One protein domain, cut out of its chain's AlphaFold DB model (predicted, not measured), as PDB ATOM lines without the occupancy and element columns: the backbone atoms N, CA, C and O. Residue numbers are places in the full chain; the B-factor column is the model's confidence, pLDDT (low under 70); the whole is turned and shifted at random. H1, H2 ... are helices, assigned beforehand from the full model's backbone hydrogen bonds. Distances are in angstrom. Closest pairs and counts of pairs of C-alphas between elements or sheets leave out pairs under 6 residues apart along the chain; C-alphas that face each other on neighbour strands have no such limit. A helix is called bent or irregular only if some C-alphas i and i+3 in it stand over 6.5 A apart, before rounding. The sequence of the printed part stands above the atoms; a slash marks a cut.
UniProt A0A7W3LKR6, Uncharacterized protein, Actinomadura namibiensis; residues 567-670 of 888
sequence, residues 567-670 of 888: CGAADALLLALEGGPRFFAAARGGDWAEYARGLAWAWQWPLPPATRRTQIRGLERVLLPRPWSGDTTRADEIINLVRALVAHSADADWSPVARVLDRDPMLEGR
ATOM      1  N   CYS A 567      -9.416  19.676 -27.604       97.12
ATOM      2  CA  CYS A 567      -9.240  20.313 -28.913       97.12
ATOM      3  C   CYS A 567      -8.379  19.465 -29.862       97.12
ATOM      4  O   CYS A 567      -8.744  19.270 -31.021       97.12
ATOM      5  N   GLY A 568      -7.258  18.925 -29.371       97.44
ATOM      6  CA  GLY A 568      -6.395  18.041 -30.160       97.44
ATOM      7  C   GLY A 568      -7.094  16.752 -30.580       97.44
ATOM      8  O   GLY A 568      -7.024  16.349 -31.742       97.44
ATOM      9  N   ALA A 569      -7.820  16.132 -29.651       97.69
ATOM     10  CA  ALA A 569      -8.590  14.925 -29.922       97.69
ATOM     11  C   ALA A 569      -9.750  15.175 -30.912       97.69
ATOM     12  O   ALA A 569      -9.994  14.362 -31.805       97.69
ATOM     13  N   ALA A 570     -10.429  16.322 -30.802       97.62
ATOM     14  CA  ALA A 570     -11.462  16.761 -31.737       97.62
ATOM     15  C   ALA A 570     -10.910  16.973 -33.157       97.62
ATOM     16  O   ALA A 570     -11.530  16.539 -34.128       97.62
ATOM     17  N   ASP A 571      -9.726  17.573 -33.294       98.19
ATOM     18  CA  ASP A 571      -9.080  17.745 -34.596       98.19
ATOM     19  C   ASP A 571      -8.636  16.406 -35.202       98.19
ATOM     20  O   ASP A 571      -8.806  16.198 -36.403       98.19
ATOM     21  N   ALA A 572      -8.161  15.449 -34.396       97.50
ATOM     22  CA  ALA A 572      -7.890  14.089 -34.875       97.50
ATOM     23  C   ALA A 572      -9.146  13.426 -35.474       97.50
ATOM     24  O   ALA A 572      -9.061  12.756 -36.508       97.50
ATOM     25  N   LEU A 573     -10.305  13.627 -34.840       96.88
ATOM     26  CA  LEU A 573     -11.601  13.140 -35.318       96.88
ATOM     27  C   LEU A 573     -12.053  13.845 -36.599       96.88
ATOM     28  O   LEU A 573     -12.488  13.171 -37.530       96.88
ATOM     29  N   LEU A 574     -11.914  15.173 -36.675       97.50
ATOM     30  CA  LEU A 574     -12.217  15.943 -37.887       97.50
ATOM     31  C   LEU A 574     -11.406  15.425 -39.078       97.50
ATOM     32  O   LEU A 574     -11.985  15.132 -40.120       97.50
ATOM     33  N   LEU A 575     -10.104  15.198 -38.887       97.19
ATOM     34  CA  LEU A 575      -9.234  14.624 -39.915       97.19
ATOM     35  C   LEU A 575      -9.715  13.238 -40.379       97.19
ATOM     36  O   LEU A 575      -9.690  12.949 -41.575       97.19
ATOM     37  N   ALA A 576     -10.176  12.389 -39.456       95.69
ATOM     38  CA  ALA A 576     -10.715  11.064 -39.772       95.69
ATOM     39  C   ALA A 576     -12.073  11.121 -40.507       95.69
ATOM     40  O   ALA A 576     -12.433  10.179 -41.215       95.69
ATOM     41  N   LEU A 577     -12.808  12.223 -40.350       94.94
ATOM     42  CA  LEU A 577     -14.123  12.490 -40.936       94.94
ATOM     43  C   LEU A 577     -14.068  13.427 -42.155       94.94
ATOM     44  O   LEU A 577     -15.091  13.978 -42.547       94.94
ATOM     45  N   GLU A 578     -12.887  13.627 -42.747       94.88
ATOM     46  CA  GLU A 578     -12.657  14.529 -43.893       94.88
ATOM     47  C   GLU A 578     -12.884  16.024 -43.617       94.88
ATOM     48  O   GLU A 578     -12.702  16.846 -44.518       94.88
ATOM     49  N   GLY A 579     -13.179  16.396 -42.370       93.94
ATOM     50  CA  GLY A 579     -13.228  17.777 -41.908       93.94
ATOM     51  C   GLY A 579     -11.833  18.393 -41.772       93.94
ATOM     52  O   GLY A 579     -10.850  17.716 -41.466       93.94
ATOM     53  N   GLY A 580     -11.737  19.706 -41.990       94.00
ATOM     54  CA  GLY A 580     -10.526  20.458 -41.657       94.00
ATOM     55  C   GLY A 580     -10.384  20.592 -40.136       94.00
ATOM     56  O   GLY A 580     -11.400  20.817 -39.474       94.00
ATOM     57  N   PRO A 581      -9.171  20.468 -39.563       96.31
ATOM     58  CA  PRO A 581      -8.977  20.718 -38.144       96.31
ATOM     59  C   PRO A 581      -9.263  22.187 -37.846       96.31
ATOM     60  O   PRO A 581      -8.914  23.081 -38.622       96.31
ATOM     61  N   ARG A 582      -9.899  22.431 -36.710       95.94
ATOM     62  CA  ARG A 582     -10.331  23.761 -36.297       95.94
ATOM     63  C   ARG A 582      -9.348  24.408 -35.334       95.94
ATOM     64  O   ARG A 582      -9.125  25.613 -35.410       95.94
ATOM     65  N   PHE A 583      -8.783  23.631 -34.418       96.56
ATOM     66  CA  PHE A 583      -8.007  24.143 -33.290       96.56
ATOM     67  C   PHE A 583      -6.493  24.144 -33.550       96.56
ATOM     68  O   PHE A 583      -5.761  24.889 -32.899       96.56
ATOM     69  N   PHE A 584      -6.027  23.389 -34.547       95.94
ATOM     70  CA  PHE A 584      -4.617  23.216 -34.893       95.94
ATOM     71  C   PHE A 584      -3.857  24.538 -35.045       95.94
ATOM     72  O   PHE A 584      -2.749  24.679 -34.532       95.94
ATOM     73  N   ALA A 585      -4.440  25.518 -35.744       92.94
ATOM     74  CA  ALA A 585      -3.793  26.808 -35.987       92.94
ATOM     75  C   ALA A 585      -3.746  27.709 -34.737       92.94
ATOM     76  O   ALA A 585      -2.839  28.536 -34.615       92.94
ATOM     77  N   ALA A 586      -4.711  27.547 -33.828       92.44
ATOM     78  CA  ALA A 586      -4.842  28.347 -32.614       92.44
ATOM     79  C   ALA A 586      -3.936  27.848 -31.476       92.44
ATOM     80  O   ALA A 586      -3.450  28.656 -30.691       92.44
ATOM     81  N   ALA A 587      -3.667  26.541 -31.403       92.81
ATOM     82  CA  ALA A 587      -2.802  25.964 -30.376       92.81
ATOM     83  C   ALA A 587      -1.339  26.405 -30.572       92.81
ATOM     84  O   ALA A 587      -0.724  26.036 -31.575       92.81
ATOM     85  N   ARG A 588      -0.768  27.165 -29.625       89.94
ATOM     86  CA  ARG A 588       0.629  27.650 -29.641       89.94
ATOM     87  C   ARG A 588       1.248  27.656 -28.241       89.94
ATOM     88  O   ARG A 588       0.537  27.796 -27.250       89.94
ATOM     89  N   GLY A 589       2.577  27.576 -28.164       88.56
ATOM     90  CA  GLY A 589       3.319  27.749 -26.913       88.56
ATOM     91  C   GLY A 589       2.990  26.671 -25.876       88.56
ATOM     92  O   GLY A 589       2.963  25.487 -26.198       88.56
ATOM     93  N   GLY A 590       2.729  27.074 -24.627       80.94
ATOM     94  CA  GLY A 590       2.446  26.145 -23.520       80.94
ATOM     95  C   GLY A 590       1.268  25.196 -23.780       80.94
ATOM     96  O   GLY A 590       1.321  24.032 -23.384       80.94
ATOM     97  N   ASP A 591       0.266  25.654 -24.533       92.88
ATOM     98  CA  ASP A 591      -0.931  24.876 -24.866       92.88
ATOM     99  C   ASP A 591      -0.652  23.802 -25.930       92.88
ATOM    100  O   ASP A 591      -1.357  22.792 -26.013       92.88
ATOM    101  N   TRP A 592       0.400  23.964 -26.742       95.75
ATOM    102  CA  TRP A 592       0.684  23.029 -27.830       95.75
ATOM    103  C   TRP A 592       0.969  21.616 -27.330       95.75
ATOM    104  O   TRP A 592       0.482  20.650 -27.913       95.75
ATOM    105  N   ALA A 593       1.739  21.471 -26.249       95.44
ATOM    106  CA  ALA A 593       2.088  20.154 -25.724       95.44
ATOM    107  C   ALA A 593       0.840  19.376 -25.280       95.44
ATOM    108  O   ALA A 593       0.744  18.167 -25.495       95.44
ATOM    109  N   GLU A 594      -0.129  20.064 -24.679       96.31
ATOM    110  CA  GLU A 594      -1.385  19.451 -24.265       96.31
ATOM    111  C   GLU A 594      -2.284  19.125 -25.463       96.31
ATOM    112  O   GLU A 594      -2.801  18.008 -25.550       96.31
ATOM    113  N   TYR A 595      -2.383  20.042 -26.427       97.81
ATOM    114  CA  TYR A 595      -3.085  19.821 -27.690       97.81
ATOM    115  C   TYR A 595      -2.520  18.600 -28.432       97.81
ATOM    116  O   TYR A 595      -3.259  17.693 -28.816       97.81
ATOM    117  N   ALA A 596      -1.196  18.528 -28.573       97.19
ATOM    118  CA  ALA A 596      -0.492  17.440 -29.236       97.19
ATOM    119  C   ALA A 596      -0.733  16.092 -28.544       97.19
ATOM    120  O   ALA A 596      -0.960  15.092 -29.226       97.19
ATOM    121  N   ARG A 597      -0.743  16.058 -27.200       96.75
ATOM    122  CA  ARG A 597      -1.092  14.848 -26.434       96.75
ATOM    123  C   ARG A 597      -2.514  14.384 -26.724       96.75
ATOM    124  O   ARG A 597      -2.718  13.195 -26.942       96.75
ATOM    125  N   GLY A 598      -3.474  15.304 -26.754       97.19
ATOM    126  CA  GLY A 598      -4.862  14.990 -27.082       97.19
ATOM    127  C   GLY A 598      -5.038  14.451 -28.501       97.19
ATOM    128  O   GLY A 598      -5.716  13.444 -28.709       97.19
ATOM    129  N   LEU A 599      -4.361  15.072 -29.473       98.00
ATOM    130  CA  LEU A 599      -4.367  14.619 -30.864       98.00
ATOM    131  C   LEU A 599      -3.755  13.221 -30.987       98.00
ATOM    132  O   LEU A 599      -4.366  12.343 -31.590       98.00
ATOM    133  N   ALA A 600      -2.595  12.988 -30.368       97.06
ATOM    134  CA  ALA A 600      -1.935  11.685 -30.367       97.06
ATOM    135  C   ALA A 600      -2.767  10.601 -29.663       97.06
ATOM    136  O   ALA A 600      -2.864   9.489 -30.177       97.06
ATOM    137  N   TRP A 601      -3.412  10.928 -28.540       96.81
ATOM    138  CA  TRP A 601      -4.310  10.018 -27.825       96.81
ATOM    139  C   TRP A 601      -5.463   9.537 -28.714       96.81
ATOM    140  O   TRP A 601      -5.676   8.335 -28.851       96.81
ATOM    141  N   ALA A 602      -6.163  10.453 -29.389       96.69
ATOM    142  CA  ALA A 602      -7.233  10.075 -30.313       96.69
ATOM    143  C   ALA A 602      -6.693   9.338 -31.552       96.69
ATOM    144  O   ALA A 602      -7.363   8.467 -32.105       96.69
ATOM    145  N   TRP A 603      -5.468   9.650 -31.984       96.50
ATOM    146  CA  TRP A 603      -4.816   8.975 -33.107       96.50
ATOM    147  C   TRP A 603      -4.506   7.505 -32.820       96.50
ATOM    148  O   TRP A 603      -4.613   6.680 -33.726       96.50
ATOM    149  N   GLN A 604      -4.163   7.164 -31.575       95.75
ATOM    150  CA  GLN A 604      -3.893   5.786 -31.142       95.75
ATOM    151  C   GLN A 604      -5.113   4.867 -31.243       95.75
ATOM    152  O   GLN A 604      -4.956   3.646 -31.233       95.75
ATOM    153  N   TRP A 605      -6.324   5.424 -31.346       95.25
ATOM    154  CA  TRP A 605      -7.533   4.614 -31.421       95.25
ATOM    155  C   TRP A 605      -7.528   3.739 -32.679       95.25
ATOM    156  O   TRP A 605      -7.195   4.245 -33.752       95.25
ATOM    157  N   PRO A 606      -7.896   2.449 -32.602       93.25
ATOM    158  CA  PRO A 606      -7.926   1.578 -33.770       93.25
ATOM    159  C   PRO A 606      -8.976   2.066 -34.778       93.25
ATOM    160  O   PRO A 606     -10.169   2.105 -34.483       93.25
ATOM    161  N   LEU A 607      -8.525   2.434 -35.980       93.69
ATOM    162  CA  LEU A 607      -9.370   2.887 -37.088       93.69
ATOM    163  C   LEU A 607      -9.212   1.955 -38.295       93.69
ATOM    164  O   LEU A 607      -8.107   1.460 -38.534       93.69
ATOM    165  N   PRO A 608     -10.260   1.781 -39.121       93.38
ATOM    166  CA  PRO A 608     -10.134   1.066 -40.382       93.38
ATOM    167  C   PRO A 608      -9.048   1.686 -41.279       93.38
ATOM    168  O   PRO A 608      -8.942   2.917 -41.342       93.38
ATOM    169  N   PRO A 609      -8.298   0.887 -42.065       92.31
ATOM    170  CA  PRO A 609      -7.211   1.395 -42.909       92.31
ATOM    171  C   PRO A 609      -7.633   2.495 -43.895       92.31
ATOM    172  O   PRO A 609      -6.844   3.372 -44.242       92.31
ATOM    173  N   ALA A 610      -8.882   2.473 -44.372       92.00
ATOM    174  CA  ALA A 610      -9.426   3.539 -45.216       92.00
ATOM    175  C   ALA A 610      -9.541   4.870 -44.453       92.00
ATOM    176  O   ALA A 610      -9.027   5.884 -44.915       92.00
ATOM    177  N   THR A 611     -10.131   4.854 -43.258       93.50
ATOM    178  CA  THR A 611     -10.267   6.034 -42.393       93.50
ATOM    179  C   THR A 611      -8.906   6.557 -41.936       93.50
ATOM    180  O   THR A 611      -8.691   7.767 -41.924       93.50
ATOM    181  N   ARG A 612      -7.949   5.669 -41.636       95.06
ATOM    182  CA  ARG A 612      -6.574   6.076 -41.310       95.06
ATOM    183  C   ARG A 612      -5.908   6.821 -42.468       95.06
ATOM    184  O   ARG A 612      -5.311   7.872 -42.252       95.06
ATOM    185  N   ARG A 613      -6.050   6.323 -43.704       94.75
ATOM    186  CA  ARG A 613      -5.551   7.012 -44.910       94.75
ATOM    187  C   ARG A 613      -6.183   8.392 -45.069       94.75
ATOM    188  O   ARG A 613      -5.468   9.355 -45.335       94.75
ATOM    189  N   THR A 614      -7.492   8.501 -44.860       94.94
ATOM    190  CA  THR A 614      -8.203   9.784 -44.857       94.94
ATOM    191  C   THR A 614      -7.624  10.754 -43.825       94.94
ATOM    192  O   THR A 614      -7.326  11.899 -44.163       94.94
ATOM    193  N   GLN A 615      -7.375  10.283 -42.602       95.88
ATOM    194  CA  GLN A 615      -6.794  11.080 -41.522       95.88
ATOM    195  C   GLN A 615      -5.394  11.610 -41.878       95.88
ATOM    196  O   GLN A 615      -5.117  12.799 -41.705       95.88
ATOM    197  N   ILE A 616      -4.533  10.763 -42.455       97.31
ATOM    198  CA  ILE A 616      -3.185  11.144 -42.916       97.31
ATOM    199  C   ILE A 616      -3.254  12.166 -44.059       97.31
ATOM    200  O   ILE A 616      -2.506  13.141 -44.061       97.31
ATOM    201  N   ARG A 617      -4.175  11.996 -45.017       96.81
ATOM    202  CA  ARG A 617      -4.406  12.970 -46.101       96.81
ATOM    203  C   ARG A 617      -4.962  14.297 -45.592       96.81
ATOM    204  O   ARG A 617      -4.634  15.355 -46.122       96.81
ATOM    205  N   GLY A 618      -5.806  14.266 -44.564       96.31
ATOM    206  CA  GLY A 618      -6.217  15.467 -43.844       96.31
ATOM    207  C   GLY A 618      -5.006  16.195 -43.260       96.31
ATOM    208  O   GLY A 618      -4.842  17.389 -43.494       96.31
ATOM    209  N   LEU A 619      -4.122  15.468 -42.572       97.50
ATOM    210  CA  LEU A 619      -2.911  16.040 -41.984       97.50
ATOM    211  C   LEU A 619      -1.960  16.604 -43.054       97.50
ATOM    212  O   LEU A 619      -1.468  17.715 -42.890       97.50
ATOM    213  N   GLU A 620      -1.766  15.909 -44.181       97.00
ATOM    214  CA  GLU A 620      -1.032  16.426 -45.352       97.00
ATOM    215  C   GLU A 620      -1.561  17.806 -45.771       97.00
ATOM    216  O   GLU A 620      -0.787  18.757 -45.882       97.00
ATOM    217  N   ARG A 621      -2.885  17.942 -45.946       96.81
ATOM    218  CA  ARG A 621      -3.526  19.207 -46.349       96.81
ATOM    219  C   ARG A 621      -3.294  20.336 -45.344       96.81
ATOM    220  O   ARG A 621      -3.149  21.482 -45.752       96.81
ATOM    221  N   VAL A 622      -3.243  20.017 -44.054       96.56
ATOM    222  CA  VAL A 622      -3.045  20.989 -42.963       96.56
ATOM    223  C   VAL A 622      -1.599  21.453 -42.875       96.56
ATOM    224  O   VAL A 622      -1.333  22.607 -42.544       96.56
ATOM    225  N   LEU A 623      -0.657  20.565 -43.184       96.50
ATOM    226  CA  LEU A 623       0.769  20.864 -43.173       96.50
ATOM    227  C   LEU A 623       1.235  21.527 -44.480       96.50
ATOM    228  O   LEU A 623       2.251  22.217 -44.476       96.50
ATOM    229  N   LEU A 624       0.497  21.369 -45.586       95.88
ATOM    230  CA  LEU A 624       0.849  21.911 -46.905       95.88
ATOM    231  C   LEU A 624       1.110  23.436 -46.922       95.88
ATOM    232  O   LEU A 624       2.086  23.840 -47.556       95.88
ATOM    233  N   PRO A 625       0.336  24.288 -46.213       95.69
ATOM    234  CA  PRO A 625       0.609  25.724 -46.100       95.69
ATOM    235  C   PRO A 625       1.846  26.069 -45.258       95.69
ATOM    236  O   PRO A 625       2.171  27.245 -45.131       95.69
ATOM    237  N   ARG A 626       2.521  25.072 -44.667       95.19
ATOM    238  CA  ARG A 626       3.686  25.217 -43.781       95.19
ATOM    239  C   ARG A 626       3.394  26.128 -42.583       95.19
ATOM    240  O   ARG A 626       4.030  27.171 -42.441       95.19
ATOM    241  N   PRO A 627       2.473  25.747 -41.676       93.75
ATOM    242  CA  PRO A 627       2.116  26.553 -40.502       93.75
ATOM    243  C   PRO A 627       3.285  26.856 -39.543       93.75
ATOM    244  O   PRO A 627       3.121  27.658 -38.630       93.75
ATOM    245  N   TRP A 628       4.447  26.226 -39.733       94.50
ATOM    246  CA  TRP A 628       5.699  26.506 -39.027       94.50
ATOM    247  C   TRP A 628       6.585  27.566 -39.698       94.50
ATOM    248  O   TRP A 628       7.624  27.908 -39.145       94.50
ATOM    249  N   SER A 629       6.249  28.058 -40.894       93.38
ATOM    250  CA  SER A 629       7.119  28.966 -41.651       93.38
ATOM    251  C   SER A 629       7.474  30.216 -40.835       93.38
ATOM    252  O   SER A 629       6.591  30.948 -40.392       93.38
ATOM    253  N   GLY A 630       8.774  30.439 -40.616       91.94
ATOM    254  CA  GLY A 630       9.289  31.559 -39.821       91.94
ATOM    255  C   GLY A 630       9.270  31.357 -38.299       91.94
ATOM    256  O   GLY A 630       9.734  32.239 -37.583       91.94
ATOM    257  N   ASP A 631       8.794  30.213 -37.799       94.06
ATOM    258  CA  ASP A 631       8.734  29.892 -36.371       94.06
ATOM    259  C   ASP A 631       9.419  28.548 -36.093       94.06
ATOM    260  O   ASP A 631       8.919  27.455 -36.375       94.06
ATOM    261  N   THR A 632      10.615  28.640 -35.525       93.38
ATOM    262  CA  THR A 632      11.466  27.486 -35.251       93.38
ATOM    263  C   THR A 632      10.917  26.588 -34.155       93.38
ATOM    264  O   THR A 632      11.069  25.372 -34.232       93.38
ATOM    265  N   THR A 633      10.265  27.176 -33.153       94.12
ATOM    266  CA  THR A 633       9.633  26.420 -32.073       94.12
ATOM    267  C   THR A 633       8.449  25.650 -32.634       94.12
ATOM    268  O   THR A 633       8.321  24.455 -32.381       94.12
ATOM    269  N   ARG A 634       7.652  26.292 -33.496       94.38
ATOM    270  CA  ARG A 634       6.537  25.636 -34.174       94.38
ATOM    271  C   ARG A 634       6.975  24.491 -35.090       94.38
ATOM    272  O   ARG A 634       6.270  23.490 -35.210       94.38
ATOM    273  N   ALA A 635       8.128  24.624 -35.739       94.69
ATOM    274  CA  ALA A 635       8.710  23.546 -36.533       94.69
ATOM    275  C   ALA A 635       9.024  22.318 -35.663       94.69
ATOM    276  O   ALA A 635       8.590  21.214 -35.991       94.69
ATOM    277  N   ASP A 636       9.706  22.512 -34.531       94.50
ATOM    278  CA  ASP A 636      10.050  21.432 -33.595       94.50
ATOM    279  C   ASP A 636       8.793  20.794 -32.974       94.50
ATOM    280  O   ASP A 636       8.676  19.570 -32.875       94.50
ATOM    281  N   GLU A 637       7.804  21.615 -32.629       95.25
ATOM    282  CA  GLU A 637       6.470  21.213 -32.179       95.25
ATOM    283  C   GLU A 637       5.760  20.273 -33.169       95.25
ATOM    284  O   GLU A 637       5.210  19.242 -32.766       95.25
ATOM    285  N   ILE A 638       5.784  20.609 -34.462       96.19
ATOM    286  CA  ILE A 638       5.151  19.820 -35.526       96.19
ATOM    287  C   ILE A 638       5.945  18.551 -35.824       96.19
ATOM    288  O   ILE A 638       5.338  17.490 -35.970       96.19
ATOM    289  N   ILE A 639       7.279  18.622 -35.856       96.19
ATOM    290  CA  ILE A 639       8.139  17.439 -35.998       96.19
ATOM    291  C   ILE A 639       7.809  16.429 -34.894       96.19
ATOM    292  O   ILE A 639       7.557  15.258 -35.178       96.19
ATOM    293  N   ASN A 640       7.757  16.879 -33.640       95.50
ATOM    294  CA  ASN A 640       7.483  16.009 -32.499       95.50
ATOM    295  C   ASN A 640       6.063  15.436 -32.522       95.50
ATOM    296  O   ASN A 640       5.884  14.259 -32.205       95.50
ATOM    297  N   LEU A 641       5.073  16.224 -32.955       96.88
ATOM    298  CA  LEU A 641       3.722  15.716 -33.171       96.88
ATOM    299  C   LEU A 641       3.731  14.587 -34.205       96.88
ATOM    300  O   LEU A 641       3.304  13.482 -33.890       96.88
ATOM    301  N   VAL A 642       4.263  14.819 -35.410       97.25
ATOM    302  CA  VAL A 642       4.266  13.806 -36.482       97.25
ATOM    303  C   VAL A 642       5.029  12.551 -36.051       97.25
ATOM    304  O   VAL A 642       4.547  11.448 -36.297       97.25
ATOM    305  N   ARG A 643       6.155  12.684 -35.333       96.00
ATOM    306  CA  ARG A 643       6.879  11.535 -34.751       96.00
ATOM    307  C   ARG A 643       5.974  10.691 -33.855       96.00
ATOM    308  O   ARG A 643       5.961   9.470 -33.997       96.00
ATOM    309  N   ALA A 644       5.218  11.333 -32.963       95.75
ATOM    310  CA  ALA A 644       4.289  10.638 -32.080       95.75
ATOM    311  C   ALA A 644       3.188   9.917 -32.877       95.75
ATOM    312  O   ALA A 644       2.898   8.756 -32.605       95.75
ATOM    313  N   LEU A 645       2.617  10.555 -33.903       97.06
ATOM    314  CA  LEU A 645       1.557   9.939 -34.712       97.06
ATOM    315  C   LEU A 645       2.057   8.739 -35.536       97.06
ATOM    316  O   LEU A 645       1.376   7.711 -35.597       97.06
ATOM    317  N   VAL A 646       3.255   8.839 -36.127       95.94
ATOM    318  CA  VAL A 646       3.896   7.746 -36.884       95.94
ATOM    319  C   VAL A 646       4.156   6.547 -35.976       95.94
ATOM    320  O   VAL A 646       3.843   5.420 -36.355       95.94
ATOM    321  N   ALA A 647       4.646   6.775 -34.753       93.31
ATOM    322  CA  ALA A 647       4.916   5.704 -33.794       93.31
ATOM    323  C   ALA A 647       3.669   4.864 -33.453       93.31
ATOM    324  O   ALA A 647       3.790   3.680 -33.146       93.31
ATOM    325  N   HIS A 648       2.472   5.451 -33.537       92.06
ATOM    326  CA  HIS A 648       1.205   4.771 -33.247       92.06
ATOM    327  C   HIS A 648       0.517   4.152 -34.469       92.06
ATOM    328  O   HIS A 648      -0.509   3.494 -34.319       92.06
ATOM    329  N   SER A 649       1.046   4.361 -35.676       91.94
ATOM    330  CA  SER A 649       0.488   3.805 -36.917       91.94
ATOM    331  C   SER A 649       1.587   3.576 -37.952       91.94
ATOM    332  O   SER A 649       1.551   4.106 -39.064       91.94
ATOM    333  N   ALA A 650       2.606   2.816 -37.547       89.06
ATOM    334  CA  ALA A 650       3.800   2.546 -38.348       89.06
ATOM    335  C   ALA A 650       3.508   1.737 -39.627       89.06
ATOM    336  O   ALA A 650       4.310   1.738 -40.552       89.06
ATOM    337  N   ASP A 651       2.361   1.061 -39.679       88.44
ATOM    338  CA  ASP A 651       1.859   0.273 -40.803       88.44
ATOM    339  C   ASP A 651       1.071   1.099 -41.840       88.44
ATOM    340  O   ASP A 651       0.705   0.580 -42.898       88.44
ATOM    341  N   ALA A 652       0.793   2.377 -41.565       92.44
ATOM    342  CA  ALA A 652       0.042   3.248 -42.464       92.44
ATOM    343  C   ALA A 652       0.928   3.920 -43.533       92.44
ATOM    344  O   ALA A 652       2.115   4.156 -43.331       92.44
ATOM    345  N   ASP A 653       0.336   4.302 -44.669       93.56
ATOM    346  CA  ASP A 653       1.040   5.042 -45.727       93.56
ATOM    347  C   ASP A 653       1.237   6.519 -45.346       93.56
ATOM    348  O   ASP A 653       0.343   7.353 -45.519       93.56
ATOM    349  N   TRP A 654       2.435   6.840 -44.856       95.56
ATOM    350  CA  TRP A 654       2.857   8.193 -44.484       95.56
ATOM    351  C   TRP A 654       3.500   8.998 -45.623       95.56
ATOM    352  O   TRP A 654       3.867  10.163 -45.418       95.56
ATOM    353  N   SER A 655       3.586   8.443 -46.840       94.12
ATOM    354  CA  SER A 655       4.155   9.135 -48.005       94.12
ATOM    355  C   SER A 655       3.555  10.524 -48.285       94.12
ATOM    356  O   SER A 655       4.309  11.407 -48.710       94.12
ATOM    357  N   PRO A 656       2.255  10.802 -48.032       95.69
ATOM    358  CA  PRO A 656       1.701  12.130 -48.267       95.69
ATOM    359  C   PRO A 656       2.276  13.199 -47.334       95.69
ATOM    360  O   PRO A 656       2.678  14.267 -47.790       95.69
ATOM    361  N   VAL A 657       2.408  12.889 -46.044       95.94
ATOM    362  CA  VAL A 657       2.996  13.808 -45.059       95.94
ATOM    363  C   VAL A 657       4.500  13.959 -45.291       95.94
ATOM    364  O   VAL A 657       5.005  15.081 -45.275       95.94
ATOM    365  N   ALA A 658       5.209  12.865 -45.602       94.56
ATOM    366  CA  ALA A 658       6.642  12.903 -45.903       94.56
ATOM    367  C   ALA A 658       6.970  13.863 -47.061       94.56
ATOM    368  O   ALA A 658       7.860  14.700 -46.930       94.56
ATOM    369  N   ARG A 659       6.187  13.832 -48.153       94.38
ATOM    370  CA  ARG A 659       6.359  14.746 -49.301       94.38
ATOM    371  C   ARG A 659       6.225  16.223 -48.936       94.38
ATOM    372  O   ARG A 659       6.864  17.054 -49.580       94.38
ATOM    373  N   VAL A 660       5.365  16.561 -47.976       94.69
ATOM    374  CA  VAL A 660       5.173  17.950 -47.538       94.69
ATOM    375  C   VAL A 660       6.367  18.417 -46.711       94.69
ATOM    376  O   VAL A 660       6.874  19.512 -46.954       94.69
ATOM    377  N   LEU A 661       6.841  17.578 -45.785       94.25
ATOM    378  CA  LEU A 661       7.941  17.925 -44.884       94.25
ATOM    379  C   LEU A 661       9.308  17.950 -45.593       94.25
ATOM    380  O   LEU A 661      10.102  18.847 -45.341       94.25
ATOM    381  N   ASP A 662       9.567  17.037 -46.538       90.44
ATOM    382  CA  ASP A 662      10.843  16.961 -47.277       90.44
ATOM    383  C   ASP A 662      11.109  18.164 -48.204       90.44
ATOM    384  O   ASP A 662      12.219  18.335 -48.699       90.44
ATOM    385  N   ARG A 663      10.104  19.002 -48.480       85.00
ATOM    386  CA  ARG A 663      10.228  20.164 -49.379       85.00
ATOM    387  C   ARG A 663      10.608  21.459 -48.656       85.00
ATOM    388  O   ARG A 663      10.553  22.525 -49.280       85.00
ATOM    389  N   ASP A 664      10.907  21.406 -47.360       89.00
ATOM    390  CA  ASP A 664      11.162  22.591 -46.543       89.00
ATOM    391  C   ASP A 664      12.598  22.619 -45.978       89.00
ATOM    392  O   ASP A 664      12.902  21.884 -45.033       89.00
ATOM    393  N   PRO A 665      13.473  23.510 -46.493       89.56
ATOM    394  CA  PRO A 665      14.847  23.660 -46.009       89.56
ATOM    395  C   PRO A 665      14.942  23.996 -44.515       89.56
ATOM    396  O   PRO A 665      15.958  23.720 -43.881       89.56
ATOM    397  N   MET A 666      13.900  24.596 -43.925       90.62
ATOM    398  CA  MET A 666      13.914  24.962 -42.509       90.62
ATOM    399  C   MET A 666      13.871  23.736 -41.591       90.62
ATOM    400  O   MET A 666      14.421  23.777 -40.487       90.62
ATOM    401  N   LEU A 667      13.235  22.648 -42.038       93.06
ATOM    402  CA  LEU A 667      13.181  21.392 -41.292       93.06
ATOM    403  C   LEU A 667      14.490  20.605 -41.434       93.06
ATOM    404  O   LEU A 667      14.915  19.975 -40.471       93.06
ATOM    405  N   GLU A 668      15.175  20.692 -42.582       89.44
ATOM    406  CA  GLU A 668      16.437  19.970 -42.835       89.44
ATOM    407  C   GLU A 668      17.552  20.310 -41.839       89.44
ATOM    408  O   GLU A 668      18.367  19.451 -41.523       89.44
ATOM    409  N   GLY A 669      17.568  21.533 -41.303       88.12
ATOM    410  CA  GLY A 669      18.533  21.946 -40.281       88.12
ATOM    411  C   GLY A 669      18.230  21.443 -38.862       88.12
ATOM    412  O   GLY A 669      18.961  21.792 -37.935       88.12
ATOM    413  N   ARG A 670      17.143  20.683 -38.650       91.75
ATOM    414  CA  ARG A 670      16.671  20.273 -37.317       91.75
ATOM    415  C   ARG A 670      17.067  18.826 -36.999       91.75
ATOM    416  O   ARG A 670      16.615  17.917 -37.691       91.75
TER     417      ARG A 670
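What this domain is: This is residues 567 to 670 of the 888 residues of an uncharacterized protein of Actinomadura namibiensis (UniProt A0A7W3LKR6). Five helices stand in an open ring, following one another round it as H4, H2, H1, H3 and H5, with the gap between H4 and H5 and no helix in the middle. H2 and H4 run one way, H3 and H5 run back the other way, and H1 slants between H2 and H3, while the little helix H6 sits near one end of H4. The printed part has 104 residues, with six named helices, H1 to H6 in chain order, and no named strand; its class is all helix. It is compact, with a radius of gyration of the C-alphas of 12.7 A, and its rounded outline spans 35 by 27 by 22 A.

How they stand to each other: H1, residues 567 to 576, touches H2, residues 590 to 603; the closest C-alphas, of Gly 568 and Leu 599, are 4.0 A apart. They run the same way at a steep tilt of 38 degrees. H1 also touches H3, residues 609 to 623, with the C-alphas of Ala 576 and Gln 615 closest at 4.3 A. These two run opposite ways at a steep tilt of 61 degrees. H2 touches H4, residues 632 to 647, at a shallow tilt of 20 degrees, the same way; the C-alphas of Ala 600 and Leu 645 are closest, at 5.8 A. H3 touches H5, residues 655 to 661, at a shallow tilt of 15 degrees, the same way, with the C-alphas of Glu 620 and Val 657 closest at 4.8 A. The helix packing is part aligned, part crossed: of these four pairs two are at a shallow tilt. H6, residues 665 to 668, is close to H4 but not clearly touching, with the C-alphas of Ala 635 and Leu 667 closest at 6.9 A. H4 and H5 are apart, as are, for instance, H2 and H3. Each O i to N i+4 pair is within hydrogen-bond range in H1, H3 and H4; in H2 9 of 10 are, in H5 2 of 3, and H6 is too short for such a pair.

Where its parts are: H1 begins at C-alpha 567, (-9.240, 20.313, -28.913), and is 14.3 A long from first to last C-alpha. H2 and H3 are each 21.0 A long. H2 is neither bent nor irregular, but only just: C-alphas 590 and 593 are 6.4 A apart. H4, the longest, measures 22.8 A and begins at C-alpha 632, (11.466, 27.486, -35.251). H5 is 10.1 A long, and H6 ends at C-alpha 668, (16.437, 19.970, -42.835).

The domain as a whole: The two C-alphas farthest apart, of Pro 608 and Gly 630, are 36.2 A apart. The printed part has no cut. The link from H1 to H2, residues 577 to 589, is long; the links H2 to H3 and H5 to H6 are tight. The mean pLDDT of the printed part is 94.5, and no printed residue is under 70.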